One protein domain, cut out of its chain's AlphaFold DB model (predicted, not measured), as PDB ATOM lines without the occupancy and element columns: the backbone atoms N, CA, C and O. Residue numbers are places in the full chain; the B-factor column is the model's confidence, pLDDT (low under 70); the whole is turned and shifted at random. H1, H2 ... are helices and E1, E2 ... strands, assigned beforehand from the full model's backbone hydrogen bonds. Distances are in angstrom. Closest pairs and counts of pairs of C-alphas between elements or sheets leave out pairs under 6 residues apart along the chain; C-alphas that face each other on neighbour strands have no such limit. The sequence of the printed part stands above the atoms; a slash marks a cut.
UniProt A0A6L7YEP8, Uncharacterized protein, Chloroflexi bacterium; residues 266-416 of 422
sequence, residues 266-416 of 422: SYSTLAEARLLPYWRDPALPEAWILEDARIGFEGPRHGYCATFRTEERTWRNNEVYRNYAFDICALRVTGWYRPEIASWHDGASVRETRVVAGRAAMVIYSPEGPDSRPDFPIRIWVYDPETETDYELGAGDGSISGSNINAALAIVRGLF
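What this domain is: This is residues 266 to 416 of the 422 residues of an uncharacterized protein of Chloroflexi bacterium (UniProt A0A6L7YEP8). One twisted sheet of seven strands makes a curved wall, with the helix H2 packed over one face of its E7, E6, E5 and E4 part. The short helix H1 is near the E1 edge, and the link of residues 311 to 323 reaches far out from the sheet beyond the ends of E2 and E3. The printed part has 151 residues, with two named helices and seven named strands in the order H1 E1 E2 E3 E4 E5 E6 E7 H2; the sheet order is E1, E2, E3, E7, E6, E5, E4, all antiparallel. The class is mixed, helices and strands, with under half of the residues in named elements. The whole is compact, with a radius of gyration of the C-alphas of 15.9 A and spans of 45 by 44 by 28 A.

How they stand to each other: E3, residues 324 to 332, and E7, residues 389 to 395, are antiparallel inner neighbours at 167 degrees, with N 329 and O 392 2.8 A apart. On the other side of E3 is E2, residues 302 to 310, with N 306 and O 328 2.8 A apart. E1, residues 288 to 295, is an edge strand beside E2, with N 294 and O 305 2.8 A apart. E1, E2 and E3 form a meander, each strand the antiparallel neighbour of the one before. A second meander is E4, residues 350 to 356, E5, residues 359 to 365, E6, residues 379 to 384, and E7. Its N and O pairs within hydrogen-bond range include N 354 and O 361 at 2.8 A, N 362 and O 381 at 2.8 A, and N 382 and O 391 at 2.8 A. From edge to edge the strands' lines turn by 91 degrees and the way across the sheet by 41 degrees. H2, residues 405 to 414, is on one face of the sheet, making two layers, a helix layer and a sheet layer; the C-alphas of Val 356 and Arg 413, the closest of E4 and H2, are 5.8 A apart. H1, residues 270 to 273, only grazes the sheet; its closest C-alphas to E1 are Ala 273 and Ala 293, 6.1 A. Every O i to N i+4 pair of H2 is within hydrogen-bond range; H1 is too short for such a pair.

Where its parts are: E2 is 27.2 A long, E3 24.5 A, E1 21.2 A, E7 19.3 A and H2 14.4 A. H1 begins at C-alpha 270 (24.634, 23.494, 52.233), and H2 ends at C-alpha 414 (14.310, 14.430, 45.301).

The domain as a whole: The C-alphas farthest apart, Asn 317 and Glu 386, are 49.4 A apart. The printed part has no cut. The links H1 to E1, E2 to E3, E3 to E4 and E5 to E6 are long. Mean pLDDT of the printed part is 70.3; 61 residues are under 70, among them 331 to 356.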
ATOM      1  N   SER A 266      20.589  31.471  61.098       82.19
ATOM      2  CA  SER A 266      20.690  31.467  59.635       82.19
ATOM      3  C   SER A 266      21.979  30.762  59.215       82.19
ATOM      4  O   SER A 266      23.000  30.864  59.901       82.19
ATOM      5  N   TYR A 267      21.908  30.029  58.111       84.06
ATOM      6  CA  TYR A 267      22.965  29.197  57.555       84.06
ATOM      7  C   TYR A 267      23.038  29.470  56.053       84.06
ATOM      8  O   TYR A 267      22.034  29.358  55.360       84.06
ATOM      9  N   SER A 268      24.213  29.824  55.532       83.50
ATOM     10  CA  SER A 268      24.358  30.262  54.127       83.50
ATOM     11  C   SER A 268      25.048  29.229  53.235       83.50
ATOM     12  O   SER A 268      25.252  29.459  52.045       83.50
ATOM     13  N   THR A 269      25.408  28.070  53.792       83.88
ATOM     14  CA  THR A 269      26.027  26.975  53.042       83.88
ATOM     15  C   THR A 269      25.246  25.675  53.203       83.88
ATOM     16  O   THR A 269      24.677  25.399  54.258       83.88
ATOM     17  N   LEU A 270      25.262  24.823  52.169       82.12
ATOM     18  CA  LEU A 270      24.634  23.494  52.233       82.12
ATOM     19  C   LEU A 270      25.244  22.622  53.338       82.12
ATOM     20  O   LEU A 270      24.538  21.843  53.967       82.12
ATOM     21  N   ALA A 271      26.548  22.753  53.592       84.62
ATOM     22  CA  ALA A 271      27.221  22.005  54.652       84.62
ATOM     23  C   ALA A 271      26.670  22.356  56.042       84.62
ATOM     24  O   ALA A 271      26.492  21.466  56.866       84.62
ATOM     25  N   GLU A 272      26.379  23.634  56.286       83.94
ATOM     26  CA  GLU A 272      25.764  24.101  57.527       83.94
ATOM     27  C   GLU A 272      24.274  23.752  57.597       83.94
ATOM     28  O   GLU A 272      23.806  23.277  58.629       83.94
ATOM     29  N   ALA A 273      23.537  23.924  56.496       83.81
ATOM     30  CA  ALA A 273      22.112  23.605  56.429       83.81
ATOM     31  C   ALA A 273      21.836  22.105  56.651       83.81
ATOM     32  O   ALA A 273      20.867  21.744  57.307       83.81
ATOM     33  N   ARG A 274      22.740  21.215  56.223       86.50
ATOM     34  CA  ARG A 274      22.664  19.767  56.501       86.50
ATOM     35  C   ARG A 274      22.765  19.398  57.982       86.50
ATOM     36  O   ARG A 274      22.483  18.258  58.337       86.50
ATOM     37  N   LEU A 275      23.177  20.327  58.847       81.50
ATOM     38  CA  LEU A 275      23.175  20.130  60.300       81.50
ATOM     39  C   LEU A 275      21.789  20.371  60.918       81.50
ATOM     40  O   LEU A 275      21.593  20.081  62.100       81.50
ATOM     41  N   LEU A 276      20.840  20.913  60.146       76.25
ATOM     42  CA  LEU A 276      19.475  21.160  60.589       76.25
ATOM     43  C   LEU A 276      18.737  19.830  60.824       76.25
ATOM     44  O   LEU A 276      18.813  18.924  59.989       76.25
ATOM     45  N   PRO A 277      17.979  19.697  61.927       70.38
ATOM     46  CA  PRO A 277      17.091  18.558  62.115       70.38
ATOM     47  C   PRO A 277      16.126  18.406  60.933       70.38
ATOM     48  O   PRO A 277      15.550  19.391  60.472       70.38
ATOM     49  N   TYR A 278      15.939  17.165  60.472       73.44
ATOM     50  CA  TYR A 278      15.028  16.802  59.374       73.44
ATOM     51  C   TYR A 278      15.374  17.419  58.008       73.44
ATOM     52  O   TYR A 278      14.546  17.383  57.094       73.44
ATOM     53  N   TRP A 279      16.594  17.950  57.846       83.44
ATOM     54  CA  TRP A 279      17.094  18.388  56.547       83.44
ATOM     55  C   TRP A 279      17.074  17.242  55.537       83.44
ATOM     56  O   TRP A 279      17.543  16.136  55.816       83.44
ATOM     57  N   ARG A 280      16.570  17.540  54.343       84.69
ATOM     58  CA  ARG A 280      16.640  16.676  53.165       84.69
ATOM     59  C   ARG A 280      17.262  17.484  52.035       84.69
ATOM     60  O   ARG A 280      16.886  18.636  51.831       84.69
ATOM     61  N   ASP A 281      18.222  16.891  51.331       83.25
ATOM     62  CA  ASP A 281      18.857  17.549  50.191       83.25
ATOM     63  C   ASP A 281      17.875  17.570  49.009       83.25
ATOM     64  O   ASP A 281      17.489  16.502  48.534       83.25
ATOM     65  N   PRO A 282      17.451  18.747  48.516       82.00
ATOM     66  CA  PRO A 282      16.660  18.801  47.296       82.00
ATOM     67  C   PRO A 282      17.511  18.418  46.083       82.00
ATOM     68  O   PRO A 282      18.691  18.770  45.994       82.00
ATOM     69  N   ALA A 283      16.890  17.763  45.104       81.31
ATOM     70  CA  ALA A 283      17.488  17.592  43.786       81.31
ATOM     71  C   ALA A 283      17.415  18.928  43.029       81.31
ATOM     72  O   ALA A 283      16.367  19.302  42.503       81.31
ATOM     73  N   LEU A 284      18.523  19.673  43.020       80.25
ATOM     74  CA  LEU A 284      18.607  20.989  42.387       80.25
ATOM     75  C   LEU A 284      19.099  20.888  40.936       80.25
ATOM     76  O   LEU A 284      20.051  20.151  40.668       80.25
ATOM     77  N   PRO A 285      18.528  21.671  40.004       78.62
ATOM     78  CA  PRO A 285      19.170  21.972  38.731       78.62
ATOM     79  C   PRO A 285      20.569  22.580  38.938       78.62
ATOM     80  O   PRO A 285      20.785  23.326  39.892       78.62
ATOM     81  N   GLU A 286      21.495  22.325  38.006       76.00
ATOM     82  CA  GLU A 286      22.919  22.719  38.097       76.00
ATOM     83  C   GLU A 286      23.132  24.223  38.358       76.00
ATOM     84  O   GLU A 286      24.099  24.601  39.006       76.00
ATOM     85  N   ALA A 287      22.194  25.073  37.930       81.12
ATOM     86  CA  ALA A 287      22.276  26.527  38.054       81.12
ATOM     87  C   ALA A 287      21.601  27.105  39.314       81.12
ATOM     88  O   ALA A 287      21.388  28.319  39.379       81.12
ATOM     89  N   TRP A 288      21.153  26.283  40.263       86.00
ATOM     90  CA  TRP A 288      20.416  26.740  41.445       86.00
ATOM     91  C   TRP A 288      21.223  26.520  42.720       86.00
ATOM     92  O   TRP A 288      21.772  25.446  42.954       86.00
ATOM     93  N   ILE A 289      21.278  27.551  43.562       88.00
ATOM     94  CA  ILE A 289      22.113  27.577  44.763       88.00
ATOM     95  C   ILE A 289      21.293  27.922  46.004       88.00
ATOM     96  O   ILE A 289      20.327  28.684  45.936       88.00
ATOM     97  N   LEU A 290      21.706  27.378  47.149       88.38
ATOM     98  CA  LEU A 290      21.206  27.807  48.452       88.38
ATOM     99  C   LEU A 290      21.658  29.252  48.708       88.38
ATOM    100  O   LEU A 290      22.851  29.546  48.640       88.38
ATOM    101  N   GLU A 291      20.715  30.141  49.007       87.06
ATOM    102  CA  GLU A 291      21.011  31.489  49.498       87.06
ATOM    103  C   GLU A 291      21.110  31.491  51.023       87.06
ATOM    104  O   GLU A 291      22.058  32.036  51.588       87.06
ATOM    105  N   ASP A 292      20.125  30.884  51.681       86.25
ATOM    106  CA  ASP A 292      19.979  30.941  53.129       86.25
ATOM    107  C   ASP A 292      19.045  29.834  53.621       86.25
ATOM    108  O   ASP A 292      18.064  29.510  52.957       86.25
ATOM    109  N   ALA A 293      19.323  29.276  54.793       85.81
ATOM    110  CA  ALA A 293      18.441  28.394  55.537       85.81
ATOM    111  C   ALA A 293      18.301  28.908  56.970       85.81
ATOM    112  O   ALA A 293      19.294  29.181  57.639       85.81
ATOM    113  N   ARG A 294      17.069  29.033  57.465       81.19
ATOM    114  CA  ARG A 294      16.768  29.625  58.773       81.19
ATOM    115  C   ARG A 294      15.958  28.688  59.650       81.19
ATOM    116  O   ARG A 294      15.010  28.087  59.159       81.19
ATOM    117  N   ILE A 295      16.270  28.650  60.945       73.94
ATOM    118  CA  ILE A 295      15.393  28.104  61.996       73.94
ATOM    119  C   ILE A 295      14.684  29.265  62.706       73.94
ATOM    120  O   ILE A 295      15.300  30.305  62.947       73.94
ATOM    121  N   GLY A 296      13.416  29.062  63.086       59.59
ATOM    122  CA  GLY A 296      12.693  29.947  64.016       59.59
ATOM    123  C   GLY A 296      11.631  30.845  63.374       59.59
ATOM    124  O   GLY A 296      11.355  31.929  63.880       59.59
ATOM    125  N   PHE A 297      11.055  30.431  62.243       56.00
ATOM    126  CA  PHE A 297      10.030  31.212  61.544       56.00
ATOM    127  C   PHE A 297       8.660  31.203  62.267       56.00
ATOM    128  O   PHE A 297       8.399  30.375  63.135       56.00
ATOM    129  N   GLU A 298       7.810  32.172  61.924       46.78
ATOM    130  CA  GLU A 298       6.609  32.663  62.623       46.78
ATOM    131  C   GLU A 298       5.707  31.636  63.354       46.78
ATOM    132  O   GLU A 298       5.153  30.702  62.770       46.78
ATOM    133  N   GLY A 299       5.431  31.917  64.637       51.09
ATOM    134  CA  GLY A 299       4.322  31.320  65.392       51.09
ATOM    135  C   GLY A 299       4.643  29.973  66.066       51.09
ATOM    136  O   GLY A 299       5.780  29.760  66.487       51.09
ATOM    137  N   PRO A 300       3.655  29.065  66.219       46.81
ATOM    138  CA  PRO A 300       3.815  27.760  66.881       46.81
ATOM    139  C   PRO A 300       4.544  26.715  66.010       46.81
ATOM    140  O   PRO A 300       4.442  25.517  66.261       46.81
ATOM    141  N   ARG A 301       5.225  27.145  64.942       52.41
ATOM    142  CA  ARG A 301       5.869  26.276  63.953       52.41
ATOM    143  C   ARG A 301       7.333  26.067  64.341       52.41
ATOM    144  O   ARG A 301       8.086  27.029  64.453       52.41
ATOM    145  N   HIS A 302       7.750  24.819  64.528       60.50
ATOM    146  CA  HIS A 302       9.158  24.469  64.734       60.50
ATOM    147  C   HIS A 302       9.707  23.855  63.451       60.50
ATOM    148  O   HIS A 302       9.102  22.930  62.926       60.50
ATOM    149  N   GLY A 303      10.833  24.339  62.931       72.56
ATOM    150  CA  GLY A 303      11.370  23.824  61.674       72.56
ATOM    151  C   GLY A 303      12.410  24.731  61.037       72.56
ATOM    152  O   GLY A 303      12.913  25.652  61.686       72.56
ATOM    153  N   TYR A 304      12.697  24.477  59.761       80.88
ATOM    154  CA  TYR A 304      13.538  25.339  58.938       80.88
ATOM    155  C   TYR A 304      12.817  25.814  57.675       80.88
ATOM    156  O   TYR A 304      11.899  25.154  57.197       80.88
ATOM    157  N   CYS A 305      13.278  26.929  57.114       83.50
ATOM    158  CA  CYS A 305      12.977  27.352  55.747       83.50
ATOM    159  C   CYS A 305      14.279  27.679  55.021       83.50
ATOM    160  O   CYS A 305      15.124  28.384  55.571       83.50
ATOM    161  N   ALA A 306      14.443  27.159  53.812       86.50
ATOM    162  CA  ALA A 306      15.603  27.345  52.958       86.50
ATOM    163  C   ALA A 306      15.198  28.004  51.642       86.50
ATOM    164  O   ALA A 306      14.336  27.491  50.934       86.50
ATOM    165  N   THR A 307      15.851  29.113  51.318       88.69
ATOM    166  CA  THR A 307      15.647  29.869  50.087       88.69
ATOM    167  C   THR A 307      16.706  29.490  49.071       88.69
ATOM    168  O   THR A 307      17.912  29.564  49.339       88.69
ATOM    169  N   PHE A 308      16.253  29.133  47.875       88.88
ATOM    170  CA  PHE A 308      17.105  28.832  46.738       88.88
ATOM    171  C   PHE A 308      16.932  29.896  45.663       88.88
ATOM    172  O   PHE A 308      15.834  30.407  45.413       88.88
ATOM    173  N   ARG A 309      18.036  30.233  45.003       87.38
ATOM    174  CA  ARG A 309      18.062  31.213  43.920       87.38
ATOM    175  C   ARG A 309      18.776  30.677  42.701       87.38
ATOM    176  O   ARG A 309      19.605  29.775  42.796       87.38
ATOM    177  N   THR A 310      18.480  31.278  41.557       83.56
ATOM    178  CA  THR A 310      19.260  31.043  40.344       83.56
ATOM    179  C   THR A 310      20.674  31.595  40.505       83.56
ATOM    180  O   THR A 310      20.899  32.558  41.247       83.56
ATOM    181  N   GLU A 311      21.611  31.056  39.734       76.12
ATOM    182  CA  GLU A 311      22.935  31.634  39.543       76.12
ATOM    183  C   GLU A 311      22.873  33.111  39.134       76.12
ATOM    184  O   GLU A 311      21.871  33.623  38.618       76.12
ATOM    185  N   GLU A 312      23.985  33.793  39.399       78.19
ATOM    186  CA  GLU A 312      24.183  35.206  39.125       78.19
ATOM    187  C   GLU A 312      23.913  35.542  37.658       78.19
ATOM    188  O   GLU A 312      24.565  35.034  36.744       78.19
ATOM    189  N   ARG A 313      22.965  36.452  37.428       66.62
ATOM    190  CA  ARG A 313      22.718  37.029  36.109       66.62
ATOM    191  C   ARG A 313      23.062  38.505  36.129       66.62
ATOM    192  O   ARG A 313      22.659  39.247  37.026       66.62
ATOM    193  N   THR A 314      23.798  38.943  35.113       66.88
ATOM    194  CA  THR A 314      24.054  40.365  34.897       66.88
ATOM    195  C   THR A 314      22.769  41.035  34.423       66.88
ATOM    196  O   THR A 314      22.225  40.707  33.368       66.88
ATOM    197  N   TRP A 315      22.278  41.976  35.217       58.72
ATOM    198  CA  TRP A 315      21.162  42.853  34.907       58.72
ATOM    199  C   TRP A 315      21.683  44.228  34.457       58.72
ATOM    200  O   TRP A 315      22.892  44.468  34.365       58.72
ATOM    201  N   ARG A 316      20.771  45.137  34.091       53.50
ATOM    202  CA  ARG A 316      21.111  46.475  33.573       53.50
ATOM    203  C   ARG A 316      22.162  47.162  34.462       53.50
ATOM    204  O   ARG A 316      22.086  47.086  35.679       53.50
ATOM    205  N   ASN A 317      23.113  47.859  33.837       75.06
ATOM    206  CA  ASN A 317      24.230  48.565  34.489       75.06
ATOM    207  C   ASN A 317      25.288  47.674  35.173       75.06
ATOM    208  O   ASN A 317      25.974  48.148  36.075       75.06
ATOM    209  N   ASN A 318      25.468  46.422  34.733       77.88
ATOM    210  CA  ASN A 318      26.393  45.450  35.343       77.88
ATOM    211  C   ASN A 318      26.058  45.089  36.802       77.88
ATOM    212  O   ASN A 318      26.895  44.513  37.495       77.88
ATOM    213  N   GLU A 319      24.850  45.398  37.274       71.38
ATOM    214  CA  GLU A 319      24.380  44.892  38.560       71.38
ATOM    215  C   GLU A 319      24.128  43.392  38.436       71.38
ATOM    216  O   GLU A 319      23.495  42.930  37.489       71.38
ATOM    217  N   VAL A 320      24.652  42.619  39.377       72.81
ATOM    218  CA  VAL A 320      24.436  41.176  39.421       72.81
ATOM    219  C   VAL A 320      23.242  40.909  40.325       72.81
ATOM    220  O   VAL A 320      23.239  41.332  41.480       72.81
ATOM    221  N   TYR A 321      22.228  40.219  39.807       66.44
ATOM    222  CA  TYR A 321      21.064  39.806  40.587       66.44
ATOM    223  C   TYR A 321      20.887  38.289  40.529       66.44
ATOM    224  O   TYR A 321      21.235  37.640  39.540       66.44
ATOM    225  N   ARG A 322      20.333  37.729  41.607       77.00
ATOM    226  CA  ARG A 322      19.937  36.323  41.708       77.00
ATOM    227  C   ARG A 322      18.422  36.268  41.818       77.00
ATOM    228  O   ARG A 322      17.851  36.797  42.777       77.00
ATOM    229  N   ASN A 323      17.770  35.652  40.836       80.19
ATOM    230  CA  ASN A 323      16.321  35.517  40.864       80.19
ATOM    231  C   ASN A 323      15.928  34.518  41.949       80.19
ATOM    232  O   ASN A 323      16.588  33.494  42.129       80.19
ATOM    233  N   TYR A 324      14.865  34.842  42.678       81.81
ATOM    234  CA  TYR A 324      14.221  33.889  43.569       81.81
ATOM    235  C   TYR A 324      13.789  32.662  42.760       81.81
ATOM    236  O   TYR A 324      13.126  32.830  41.737       81.81
ATOM    237  N   ALA A 325      14.192  31.466  43.196       83.81
ATOM    238  CA  ALA A 325      13.770  30.225  42.563       83.81
ATOM    239  C   ALA A 325      12.563  29.645  43.300       83.81
ATOM    240  O   ALA A 325      11.457  29.588  42.757       83.81
ATOM    241  N   PHE A 326      12.779  29.256  44.552       85.56
ATOM    242  CA  PHE A 326      11.762  28.689  45.425       85.56
ATOM    243  C   PHE A 326      12.255  28.673  46.876       85.56
ATOM    244  O   PHE A 326      13.459  28.762  47.140       85.56
ATOM    245  N   ASP A 327      11.320  28.488  47.800       86.12
ATOM    246  CA  ASP A 327      11.597  28.130  49.189       86.12
ATOM    247  C   ASP A 327      11.227  26.668  49.449       86.12
ATOM    248  O   ASP A 327      10.228  26.175  48.918       86.12
ATOM    249  N   ILE A 328      12.009  25.987  50.291       86.69
ATOM    250  CA  ILE A 328      11.619  24.731  50.941       86.69
ATOM    251  C   ILE A 328      11.582  24.951  52.441       86.69
ATOM    252  O   ILE A 328      12.608  25.243  53.056       86.69
ATOM    253  N   CYS A 329      10.423  24.737  53.043       81.44
ATOM    254  CA  CYS A 329      10.273  24.695  54.485       81.44
ATOM    255  C   CYS A 329      10.033  23.261  54.942       81.44
ATOM    256  O   CYS A 329       9.239  22.548  54.341       81.44
ATOM    257  N   ALA A 330      10.697  22.848  56.016       77.06
ATOM    258  CA  ALA A 330      10.369  21.626  56.733       77.06
ATOM    259  C   ALA A 330       9.894  22.018  58.124       77.06
ATOM    260  O   ALA A 330      10.663  22.538  58.937       77.06
ATOM    261  N   LEU A 331       8.610  21.814  58.375       69.38
ATOM    262  CA  LEU A 331       7.945  22.236  59.591       69.38
ATOM    263  C   LEU A 331       7.510  20.987  60.344       69.38
ATOM    264  O   LEU A 331       6.745  20.174  59.834       69.38
ATOM    265  N   ARG A 332       8.003  20.817  61.570       57.88
ATOM    266  CA  ARG A 332       7.500  19.792  62.473       57.88
ATOM    267  C   ARG A 332       6.093  20.191  62.884       57.88
ATOM    268  O   ARG A 332       5.874  21.241  63.493       57.88
ATOM    269  N   VAL A 333       5.141  19.347  62.527       50.62
ATOM    270  CA  VAL A 333       3.729  19.666  62.663       50.62
ATOM    271  C   VAL A 333       3.245  19.153  64.005       50.62
ATOM    272  O   VAL A 333       3.154  17.953  64.224       50.62
ATOM    273  N   THR A 334       2.888  20.066  64.906       41.00
ATOM    274  CA  THR A 334       2.082  19.731  66.092       41.00
ATOM    275  C   THR A 334       0.591  20.007  65.880       41.00
ATOM    276  O   THR A 334      -0.162  19.959  66.845       41.00
ATOM    277  N   GLY A 335       0.137  20.288  64.647       38.00
ATOM    278  CA  GLY A 335      -1.295  20.465  64.365       38.00
ATOM    279  C   GLY A 335      -1.670  21.381  63.204       38.00
ATOM    280  O   GLY A 335      -2.507  22.265  63.362       38.00
ATOM    281  N   TRP A 336      -1.061  21.211  62.037       35.78
ATOM    282  CA  TRP A 336      -1.319  22.045  60.866       35.78
ATOM    283  C   TRP A 336      -1.793  21.180  59.707       35.78
ATOM    284  O   TRP A 336      -1.025  20.487  59.070       35.78
ATOM    285  N   TYR A 337      -3.090  21.229  59.454       33.16
ATOM    286  CA  TYR A 337      -3.705  20.728  58.229       33.16
ATOM    287  C   TYR A 337      -4.975  21.537  57.970       33.16
ATOM    288  O   TYR A 337      -6.071  21.009  57.872       33.16
ATOM    289  N   ARG A 338      -4.896  22.871  57.964       32.69
ATOM    290  CA  ARG A 338      -6.113  23.638  57.689       32.69
ATOM    291  C   ARG A 338      -6.604  23.310  56.273       32.69
ATOM    292  O   ARG A 338      -5.810  23.444  55.340       32.69
ATOM    293  N   PRO A 339      -7.890  22.969  56.080       31.48
ATOM    294  CA  PRO A 339      -8.520  23.230  54.802       31.48
ATOM    295  C   PRO A 339      -8.402  24.733  54.562       31.48
ATOM    296  O   PRO A 339      -9.107  25.534  55.173       31.48
ATOM    297  N   GLU A 340      -7.480  25.151  53.705       33.69
ATOM    298  CA  GLU A 340      -7.674  26.428  53.042       33.69
ATOM    299  C   GLU A 340      -8.860  26.227  52.100       33.69
ATOM    300  O   GLU A 340      -8.843  25.339  51.250       33.69
ATOM    301  N   ILE A 341      -9.910  27.016  52.296       33.19
ATOM    302  CA  ILE A 341     -11.072  27.043  51.413       33.19
ATOM    303  C   ILE A 341     -10.544  27.242  49.991       33.19
ATOM    304  O   ILE A 341      -9.785  28.184  49.750       33.19
ATOM    305  N   ALA A 342     -10.911  26.356  49.060       34.41
ATOM    306  CA  ALA A 342     -10.669  26.584  47.644       34.41
ATOM    307  C   ALA A 342     -11.431  27.849  47.239       34.41
ATOM    308  O   ALA A 342     -12.631  27.840  46.976       34.41
ATOM    309  N   SER A 343     -10.729  28.973  47.278       31.61
ATOM    310  CA  SER A 343     -11.238  30.238  46.803       31.61
ATOM    311  C   SER A 343     -11.172  30.194  45.281       31.61
ATOM    312  O   SER A 343     -10.104  30.300  44.682       31.61
ATOM    313  N   TRP A 344     -12.339  30.081  44.653       34.59
ATOM    314  CA  TRP A 344     -12.525  30.366  43.229       34.59
ATOM    315  C   TRP A 344     -12.259  31.845  42.881       34.59
ATOM    316  O   TRP A 344     -12.368  32.216  41.714       34.59
ATOM    317  N   HIS A 345     -11.912  32.709  43.847       33.19
ATOM    318  CA  HIS A 345     -11.741  34.140  43.588       33.19
ATOM    319  C   HIS A 345     -10.559  34.492  42.675       33.19
ATOM    320  O   HIS A 345     -10.587  35.581  42.106       33.19
ATOM    321  N   ASP A 346      -9.603  33.585  42.436       36.59
ATOM    322  CA  ASP A 346      -8.437  33.889  41.593       36.59
ATOM    323  C   ASP A 346      -8.472  33.267  40.185       36.59
ATOM    324  O   ASP A 346      -7.622  33.609  39.359       36.59
ATOM    325  N   GLY A 347      -9.452  32.401  39.885       38.97
ATOM    326  CA  GLY A 347      -9.772  31.894  38.537       38.97
ATOM    327  C   GLY A 347      -8.684  31.107  37.790       38.97
ATOM    328  O   GLY A 347      -8.950  30.624  36.699       38.97
ATOM    329  N   ALA A 348      -7.478  30.968  38.345       46.53
ATOM    330  CA  ALA A 348      -6.306  30.507  37.601       46.53
ATOM    331  C   ALA A 348      -5.510  29.390  38.292       46.53
ATOM    332  O   ALA A 348      -4.396  29.110  37.862       46.53
ATOM    333  N   SER A 349      -6.025  28.762  39.356       56.16
ATOM    334  CA  SER A 349      -5.281  27.732  40.093       56.16
ATOM    335  C   SER A 349      -6.077  26.455  40.336       56.16
ATOM    336  O   SER A 349      -7.184  26.502  40.866       56.16
ATOM    337  N   VAL A 350      -5.468  25.315  40.027       51.78
ATOM    338  CA  VAL A 350      -5.892  23.975  40.432       51.78
ATOM    339  C   VAL A 350      -5.298  23.669  41.797       51.78
ATOM    340  O   VAL A 350      -4.124  23.943  42.042       51.78
ATOM    341  N   ARG A 351      -6.111  23.078  42.673       61.03
ATOM    342  CA  ARG A 351      -5.673  22.448  43.917       61.03
ATOM    343  C   ARG A 351      -6.082  20.986  43.887       61.03
ATOM    344  O   ARG A 351      -7.256  20.700  43.692       61.03
ATOM    345  N   GLU A 352      -5.139  20.089  44.116       53.12
ATOM    346  CA  GLU A 352      -5.397  18.649  44.104       53.12
ATOM    347  C   GLU A 352      -4.448  17.900  45.038       53.12
ATOM    348  O   GLU A 352      -3.475  18.457  45.552       53.12
ATOM    349  N   THR A 353      -4.738  16.621  45.266       56.19
ATOM    350  CA  THR A 353      -3.842  15.730  46.003       56.19
ATOM    351  C   THR A 353      -3.099  14.830  45.023       56.19
ATOM    352  O   THR A 353      -3.704  14.230  44.139       56.19
ATOM    353  N   ARG A 354      -1.779  14.728  45.182       59.06
ATOM    354  CA  ARG A 354      -0.904  13.835  44.416       59.06
ATOM    355  C   ARG A 354      -0.157  12.891  45.351       59.06
ATOM    356  O   ARG A 354      -0.075  13.120  46.556       59.06
ATOM    357  N   VAL A 355       0.435  11.849  44.775       59.31
ATOM    358  CA  VAL A 355       1.426  11.015  45.462       59.31
ATOM    359  C   VAL A 355       2.827  11.440  45.020       59.31
ATOM    360  O   VAL A 355       3.139  11.465  43.828       59.31
ATOM    361  N   VAL A 356       3.685  11.767  45.983       68.00
ATOM    362  CA  VAL A 356       5.072  12.195  45.771       68.00
ATOM    363  C   VAL A 356       5.981  11.270  46.565       68.00
ATOM    364  O   VAL A 356       5.916  11.246  47.788       68.00
ATOM    365  N   ALA A 357       6.792  10.462  45.873       72.88
ATOM    366  CA  ALA A 357       7.686   9.481  46.501       72.88
ATOM    367  C   ALA A 357       6.981   8.606  47.570       72.88
ATOM    368  O   ALA A 357       7.476   8.424  48.683       72.88
ATOM    369  N   GLY A 358       5.779   8.113  47.243       57.53
ATOM    370  CA  GLY A 358       4.960   7.271  48.125       57.53
ATOM    371  C   GLY A 358       4.212   8.011  49.244       57.53
ATOM    372  O   GLY A 358       3.540   7.359  50.039       57.53
ATOM    373  N   ARG A 359       4.300   9.344  49.315       63.12
ATOM    374  CA  ARG A 359       3.645  10.180  50.336       63.12
ATOM    375  C   ARG A 359       2.505  10.990  49.735       63.12
ATOM    376  O   ARG A 359       2.577  11.399  48.577       63.12
ATOM    377  N   ALA A 360       1.459  11.225  50.523       56.69
ATOM    378  CA  ALA A 360       0.378  12.118  50.127       56.69
ATOM    379  C   ALA A 360       0.885  13.565  50.091       56.69
ATOM    380  O   ALA A 360       1.598  14.004  50.995       56.69
ATOM    381  N   ALA A 361       0.507  14.290  49.043       60.94
ATOM    382  CA  ALA A 361       0.916  15.664  48.826       60.94
ATOM    383  C   ALA A 361      -0.261  16.533  48.380       60.94
ATOM    384  O   ALA A 361      -0.972  16.159  47.452       60.94
ATOM    385  N   MET A 362      -0.441  17.709  48.976       66.81
ATOM    386  CA  MET A 362      -1.328  18.739  48.431       66.81
ATOM    387  C   MET A 362      -0.544  19.593  47.440       66.81
ATOM    388  O   MET A 362       0.577  20.005  47.726       66.81
ATOM    389  N   VAL A 363      -1.133  19.877  46.286       65.81
ATOM    390  CA  VAL A 363      -0.491  20.631  45.211       65.81
ATOM    391  C   VAL A 363      -1.411  21.756  44.767       65.81
ATOM    392  O   VAL A 363      -2.610  21.539  44.605       65.81
ATOM    393  N   ILE A 364      -0.853  22.948  44.559       71.56
ATOM    394  CA  ILE A 364      -1.531  24.094  43.953       71.56
ATOM    395  C   ILE A 364      -0.681  24.614  42.795       71.56
ATOM    396  O   ILE A 364       0.509  24.860  42.976       71.56
ATOM    397  N   TYR A 365      -1.280  24.790  41.620       70.69
ATOM    398  CA  TYR A 365      -0.605  25.264  40.404       70.69
ATOM    399  C   TYR A 365      -1.608  25.883  39.423       70.69
ATOM    400  O   TYR A 365      -2.807  25.790  39.655       70.69
ATOM    401  N   SER A 366      -1.155  26.502  38.331       65.75
ATOM    402  CA  SER A 366      -2.043  26.984  37.259       65.75
ATOM    403  C   SER A 366      -2.008  26.008  36.080       65.75
ATOM    404  O   SER A 366      -0.932  25.815  35.532       65.75
ATOM    405  N   PRO A 367      -3.111  25.354  35.679       58.09
ATOM    406  CA  PRO A 367      -3.083  24.395  34.573       58.09
ATOM    407  C   PRO A 367      -2.791  25.088  33.234       58.09
ATOM    408  O   PRO A 367      -2.978  26.297  33.098       58.09
ATOM    409  N   GLU A 368      -2.343  24.328  32.230       56.06
ATOM    410  CA  GLU A 368      -2.222  24.850  30.862       56.06
ATOM    411  C   GLU A 368      -3.600  25.231  30.308       56.06
ATOM    412  O   GLU A 368      -4.597  24.556  30.561       56.06
ATOM    413  N   GLY A 369      -3.672  26.327  29.549       50.44
ATOM    414  CA  GLY A 369      -4.928  26.776  28.958       50.44
ATOM    415  C   GLY A 369      -4.986  28.275  28.669       50.44
ATOM    416  O   GLY A 369      -4.051  29.015  28.996       50.44
ATOM    417  N   PRO A 370      -6.090  28.744  28.061       44.62
ATOM    418  CA  PRO A 370      -6.291  30.155  27.726       44.62
ATOM    419  C   PRO A 370      -6.293  31.076  28.957       44.62
ATOM    420  O   PRO A 370      -5.898  32.232  28.838       44.62
ATOM    421  N   ASP A 371      -6.654  30.544  30.128       50.88
ATOM    422  CA  ASP A 371      -6.647  31.255  31.413       50.88
ATOM    423  C   ASP A 371      -5.431  30.904  32.292       50.88
ATOM    424  O   ASP A 371      -5.391  31.238  33.481       50.88
ATOM    425  N   SER A 372      -4.424  30.227  31.722       59.22
ATOM    426  CA  SER A 372      -3.202  29.879  32.450       59.22
ATOM    427  C   SER A 372      -2.444  31.129  32.895       59.22
ATOM    428  O   SER A 372      -2.284  32.105  32.154       59.22
ATOM    429  N   ARG A 373      -1.945  31.092  34.130       64.75
ATOM    430  CA  ARG A 373      -1.073  32.118  34.698       64.75
ATOM    431  C   ARG A 373       0.331  31.545  34.852       64.75
ATOM    432  O   ARG A 373       0.595  30.854  35.837       64.75
ATOM    433  N   PRO A 374       1.246  31.805  33.901       73.19
ATOM    434  CA  PRO A 374       2.601  31.258  33.951       73.19
ATOM    435  C   PRO A 374       3.396  31.759  35.165       73.19
ATOM    436  O   PRO A 374       4.327  31.094  35.605       73.19
ATOM    437  N   ASP A 375       3.024  32.906  35.730       75.62
ATOM    438  CA  ASP A 375       3.604  33.508  36.931       75.62
ATOM    439  C   ASP A 375       2.950  33.030  38.238       75.62
ATOM    440  O   ASP A 375       3.367  33.445  39.320       75.62
ATOM    441  N   PHE A 376       1.932  32.167  38.169       75.12
ATOM    442  CA  PHE A 376       1.258  31.671  39.362       75.12
ATOM    443  C   PHE A 376       2.215  30.803  40.195       75.12
ATOM    444  O   PHE A 376       2.755  29.822  39.672       75.12
ATOM    445  N   PRO A 377       2.429  31.110  41.484       78.31
ATOM    446  CA  PRO A 377       3.364  30.355  42.301       78.31
ATOM    447  C   PRO A 377       2.833  28.943  42.550       78.31
ATOM    448  O   PRO A 377       1.723  28.764  43.052       78.31
ATOM    449  N   ILE A 378       3.641  27.933  42.229       82.19
ATOM    450  CA  ILE A 378       3.309  26.551  42.571       82.19
ATOM    451  C   ILE A 378       3.587  26.335  44.052       82.19
ATOM    452  O   ILE A 378       4.635  26.736  44.560       82.19
ATOM    453  N   ARG A 379       2.660  25.675  44.743       81.88
ATOM    454  CA  ARG A 379       2.862  25.234  46.122       81.88
ATOM    455  C   ARG A 379       2.644  23.740  46.247       81.88
ATOM    456  O   ARG A 379       1.666  23.214  45.722       81.88
ATOM    457  N   ILE A 380       3.553  23.059  46.932       79.50
ATOM    458  CA  ILE A 380       3.470  21.619  47.183       79.50
ATOM    459  C   ILE A 380       3.712  21.385  48.668       79.50
ATOM    460  O   ILE A 380       4.757  21.772  49.175       79.50
ATOM    461  N   TRP A 381       2.785  20.712  49.339       76.31
ATOM    462  CA  TRP A 381       2.932  20.264  50.722       76.31
ATOM    463  C   TRP A 381       2.984  18.750  50.747       76.31
ATOM    464  O   TRP A 381       2.069  18.114  50.231       76.31
ATOM    465  N   VAL A 382       4.018  18.173  51.351       68.50
ATOM    466  CA  VAL A 382       4.168  16.727  51.524       68.50
ATOM    467  C   VAL A 382       4.330  16.415  52.998       68.50
ATOM    468  O   VAL A 382       5.309  16.840  53.611       68.50
ATOM    469  N   TYR A 383       3.407  15.625  53.539       67.69
ATOM    470  CA  TYR A 383       3.533  15.114  54.897       67.69
ATOM    471  C   TYR A 383       4.405  13.858  54.904       67.69
ATOM    472  O   TYR A 383       4.125  12.884  54.195       67.69
ATOM    473  N   ASP A 384       5.454  13.868  55.722       66.88
ATOM    474  CA  ASP A 384       6.302  12.710  55.968       66.88
ATOM    475  C   ASP A 384       5.949  12.057  57.315       66.88
ATOM    476  O   ASP A 384       6.327  12.575  58.372       66.88
ATOM    477  N   PRO A 385       5.247  10.907  57.313       60.09
ATOM    478  CA  PRO A 385       4.851  10.238  58.547       60.09
ATOM    479  C   PRO A 385       6.045   9.652  59.312       60.09
ATOM    480  O   PRO A 385       5.931   9.409  60.508       60.09
ATOM    481  N   GLU A 386       7.188   9.420  58.652       66.88
ATOM    482  CA  GLU A 386       8.386   8.877  59.306       66.88
ATOM    483  C   GLU A 386       9.037   9.895  60.247       66.88
ATOM    484  O   GLU A 386       9.602   9.521  61.276       66.88
ATOM    485  N   THR A 387       8.962  11.181  59.896       67.38
ATOM    486  CA  THR A 387       9.594  12.278  60.640       67.38
ATOM    487  C   THR A 387       8.587  13.235  61.273       67.38
ATOM    488  O   THR A 387       8.998  14.214  61.897       67.38
ATOM    489  N   GLU A 388       7.285  12.987  61.109       64.25
ATOM    490  CA  GLU A 388       6.196  13.874  61.547       64.25
ATOM    491  C   GLU A 388       6.400  15.328  61.067       64.25
ATOM    492  O   GLU A 388       6.212  16.296  61.813       64.25
ATOM    493  N   THR A 389       6.863  15.485  59.824       68.38
ATOM    494  CA  THR A 389       7.278  16.774  59.252       68.38
ATOM    495  C   THR A 389       6.505  17.065  57.970       68.38
ATOM    496  O   THR A 389       6.406  16.197  57.106       68.38
ATOM    497  N   ASP A 390       6.007  18.293  57.828       68.94
ATOM    498  CA  ASP A 390       5.490  18.814  56.563       68.94
ATOM    499  C   ASP A 390       6.605  19.515  55.796       68.94
ATOM    500  O   ASP A 390       7.212  20.472  56.287       68.94
ATOM    501  N   TYR A 391       6.842  19.053  54.574       77.69
ATOM    502  CA  TYR A 391       7.714  19.708  53.611       77.69
ATOM    503  C   TYR A 391       6.865  20.565  52.674       77.69
ATOM    504  O   TYR A 391       6.049  20.040  51.921       77.69
ATOM    505  N   GLU A 392       7.059  21.879  52.716       82.38
ATOM    506  CA  GLU A 392       6.411  22.847  51.836       82.38
ATOM    507  C   GLU A 392       7.422  23.370  50.816       82.38
ATOM    508  O   GLU A 392       8.458  23.907  51.199       82.38
ATOM    509  N   LEU A 393       7.106  23.247  49.528       87.81
ATOM    510  CA  LEU A 393       7.786  23.952  48.449       87.81
ATOM    511  C   LEU A 393       6.906  25.104  47.968       87.81
ATOM    512  O   LEU A 393       5.755  24.879  47.597       87.81
ATOM    513  N   GLY A 394       7.466  26.313  47.922       85.44
ATOM    514  CA  GLY A 394       6.859  27.487  47.296       85.44
ATOM    515  C   GLY A 394       7.709  27.963  46.124       85.44
ATOM    516  O   GLY A 394       8.786  28.506  46.331       85.44
ATOM    517  N   ALA A 395       7.247  27.745  44.896       83.56
ATOM    518  CA  ALA A 395       7.958  28.092  43.671       83.56
ATOM    519  C   ALA A 395       7.606  29.494  43.169       83.56
ATOM    520  O   ALA A 395       6.429  29.851  43.111       83.56
ATOM    521  N   GLY A 396       8.612  30.257  42.735       75.19
ATOM    522  CA  GLY A 396       8.418  31.566  42.100       75.19
ATOM    523  C   GLY A 396       9.171  31.772  40.783       75.19
ATOM    524  O   GLY A 396       8.888  32.745  40.089       75.19
ATOM    525  N   ASP A 397      10.107  30.892  40.411       83.88
ATOM    526  CA  ASP A 397      10.757  30.952  39.096       83.88
ATOM    527  C   ASP A 397       9.874  30.373  37.986       83.88
ATOM    528  O   ASP A 397       9.261  29.318  38.144       83.88
ATOM    529  N   GLY A 398       9.886  31.047  36.831       79.88
ATOM    530  CA  GLY A 398       9.101  30.708  35.640       79.88
ATOM    531  C   GLY A 398       9.219  29.251  35.176       79.88
ATOM    532  O   GLY A 398       8.273  28.700  34.617       79.88
ATOM    533  N   SER A 399      10.373  28.611  35.394       82.75
ATOM    534  CA  SER A 399      10.608  27.216  34.995       82.75
ATOM    535  C   SER A 399       9.922  26.187  35.899       82.75
ATOM    536  O   SER A 399       9.807  25.025  35.513       82.75
ATOM    537  N   ILE A 400       9.445  26.605  37.075       83.75
ATOM    538  CA  ILE A 400       8.743  25.769  38.061       83.75
ATOM    539  C   ILE A 400       7.465  26.438  38.593       83.75
ATOM    540  O   ILE A 400       6.972  26.068  39.655       83.75
ATOM    541  N   SER A 401       6.926  27.422  37.872       84.44
ATOM    542  CA  SER A 401       5.673  28.113  38.188       84.44
ATOM    543  C   SER A 401       4.586  27.823  37.145       84.44
ATOM    544  O   SER A 401       4.827  27.164  36.129       84.44
ATOM    545  N   GLY A 402       3.372  28.309  37.399       76.94
ATOM    546  CA  GLY A 402       2.235  28.171  36.500       76.94
ATOM    547  C   GLY A 402       1.888  26.710  36.245       76.94
ATOM    548  O   GLY A 402       1.550  25.987  37.184       76.94
ATOM    549  N   SER A 403       1.997  26.288  34.984       72.56
ATOM    550  CA  SER A 403       1.697  24.926  34.531       72.56
ATOM    551  C   SER A 403       2.866  23.953  34.619       72.56
ATOM    552  O   SER A 403       2.676  22.751  34.433       72.56
ATOM    553  N   ASN A 404       4.062  24.419  34.988       81.56
ATOM    554  CA  ASN A 404       5.276  23.601  35.068       81.56
ATOM    555  C   ASN A 404       5.336  22.718  36.331       81.56
ATOM    556  O   ASN A 404       6.392  22.526  36.940       81.56
ATOM    557  N   ILE A 405       4.203  22.141  36.736       80.38
ATOM    558  CA  ILE A 405       4.067  21.385  37.983       80.38
ATOM    559  C   ILE A 405       4.973  20.155  38.046       80.38
ATOM    560  O   ILE A 405       5.495  19.820  39.107       80.38
ATOM    561  N   ASN A 406       5.235  19.504  36.914       82.44
ATOM    562  CA  ASN A 406       6.102  18.327  36.879       82.44
ATOM    563  C   ASN A 406       7.557  18.655  37.254       82.44
ATOM    564  O   ASN A 406       8.211  17.840  37.907       82.44
ATOM    565  N   ALA A 407       8.040  19.852  36.910       85.81
ATOM    566  CA  ALA A 407       9.374  20.306  37.292       85.81
ATOM    567  C   ALA A 407       9.453  20.584  38.804       85.81
ATOM    568  O   ALA A 407      10.391  20.136  39.464       85.81
ATOM    569  N   ALA A 408       8.427  21.219  39.381       87.44
ATOM    570  CA  ALA A 408       8.327  21.409  40.829       87.44
ATOM    571  C   ALA A 408       8.226  20.066  41.585       87.44
ATOM    572  O   ALA A 408       8.912  19.857  42.585       87.44
ATOM    573  N   LEU A 409       7.438  19.111  41.077       83.94
ATOM    574  CA  LEU A 409       7.317  17.773  41.663       83.94
ATOM    575  C   LEU A 409       8.631  16.995  41.639       83.94
ATOM    576  O   LEU A 409       8.892  16.248  42.577       83.94
ATOM    577  N   ALA A 410       9.464  17.155  40.607       87.94
ATOM    578  CA  ALA A 410      10.770  16.503  40.546       87.94
ATOM    579  C   ALA A 410      11.691  16.949  41.696       87.94
ATOM    580  O   ALA A 410      12.332  16.109  42.326       87.94
ATOM    581  N   ILE A 411      11.687  18.244  42.035       88.38
ATOM    582  CA  ILE A 411      12.464  18.790  43.160       88.38
ATOM    583  C   ILE A 411      11.991  18.180  44.482       88.38
ATOM    584  O   ILE A 411      12.805  17.707  45.275       88.38
ATOM    585  N   VAL A 412      10.671  18.148  44.703       88.00
ATOM    586  CA  VAL A 412      10.086  17.607  45.940       88.00
ATOM    587  C   VAL A 412      10.298  16.096  46.053       88.00
ATOM    588  O   VAL A 412      10.616  15.616  47.137       88.00
ATOM    589  N   ARG A 413      10.189  15.332  44.954       87.19
ATOM    590  CA  ARG A 413      10.527  13.893  44.941       87.19
ATOM    591  C   ARG A 413      11.966  13.658  45.392       87.19
ATOM    592  O   ARG A 413      12.194  12.779  46.220       87.19
ATOM    593  N   GLY A 414      12.896  14.497  44.933       87.38
ATOM    594  CA  GLY A 414      14.310  14.430  45.301       87.38
ATOM    595  C   GLY A 414      14.588  14.532  46.806       87.38
ATOM    596  O   GLY A 414      15.579  13.979  47.261       87.38
ATOM    597  N   LEU A 415      13.701  15.150  47.598       86.69
ATOM    598  CA  LEU A 415      13.840  15.187  49.064       86.69
ATOM    599  C   LEU A 415      13.731  13.791  49.701       86.69
ATOM    600  O   LEU A 415      14.286  13.530  50.774       86.69
ATOM    601  N   PHE A 416      12.969  12.898  49.077       85.00
ATOM    602  CA  PHE A 416      12.601  11.599  49.641       85.00
ATOM    603  C   PHE A 416      13.312  10.426  48.975       85.00
ATOM    604  O   PHE A 416      13.314   9.324  49.526       85.00
TER     605      PHE A 416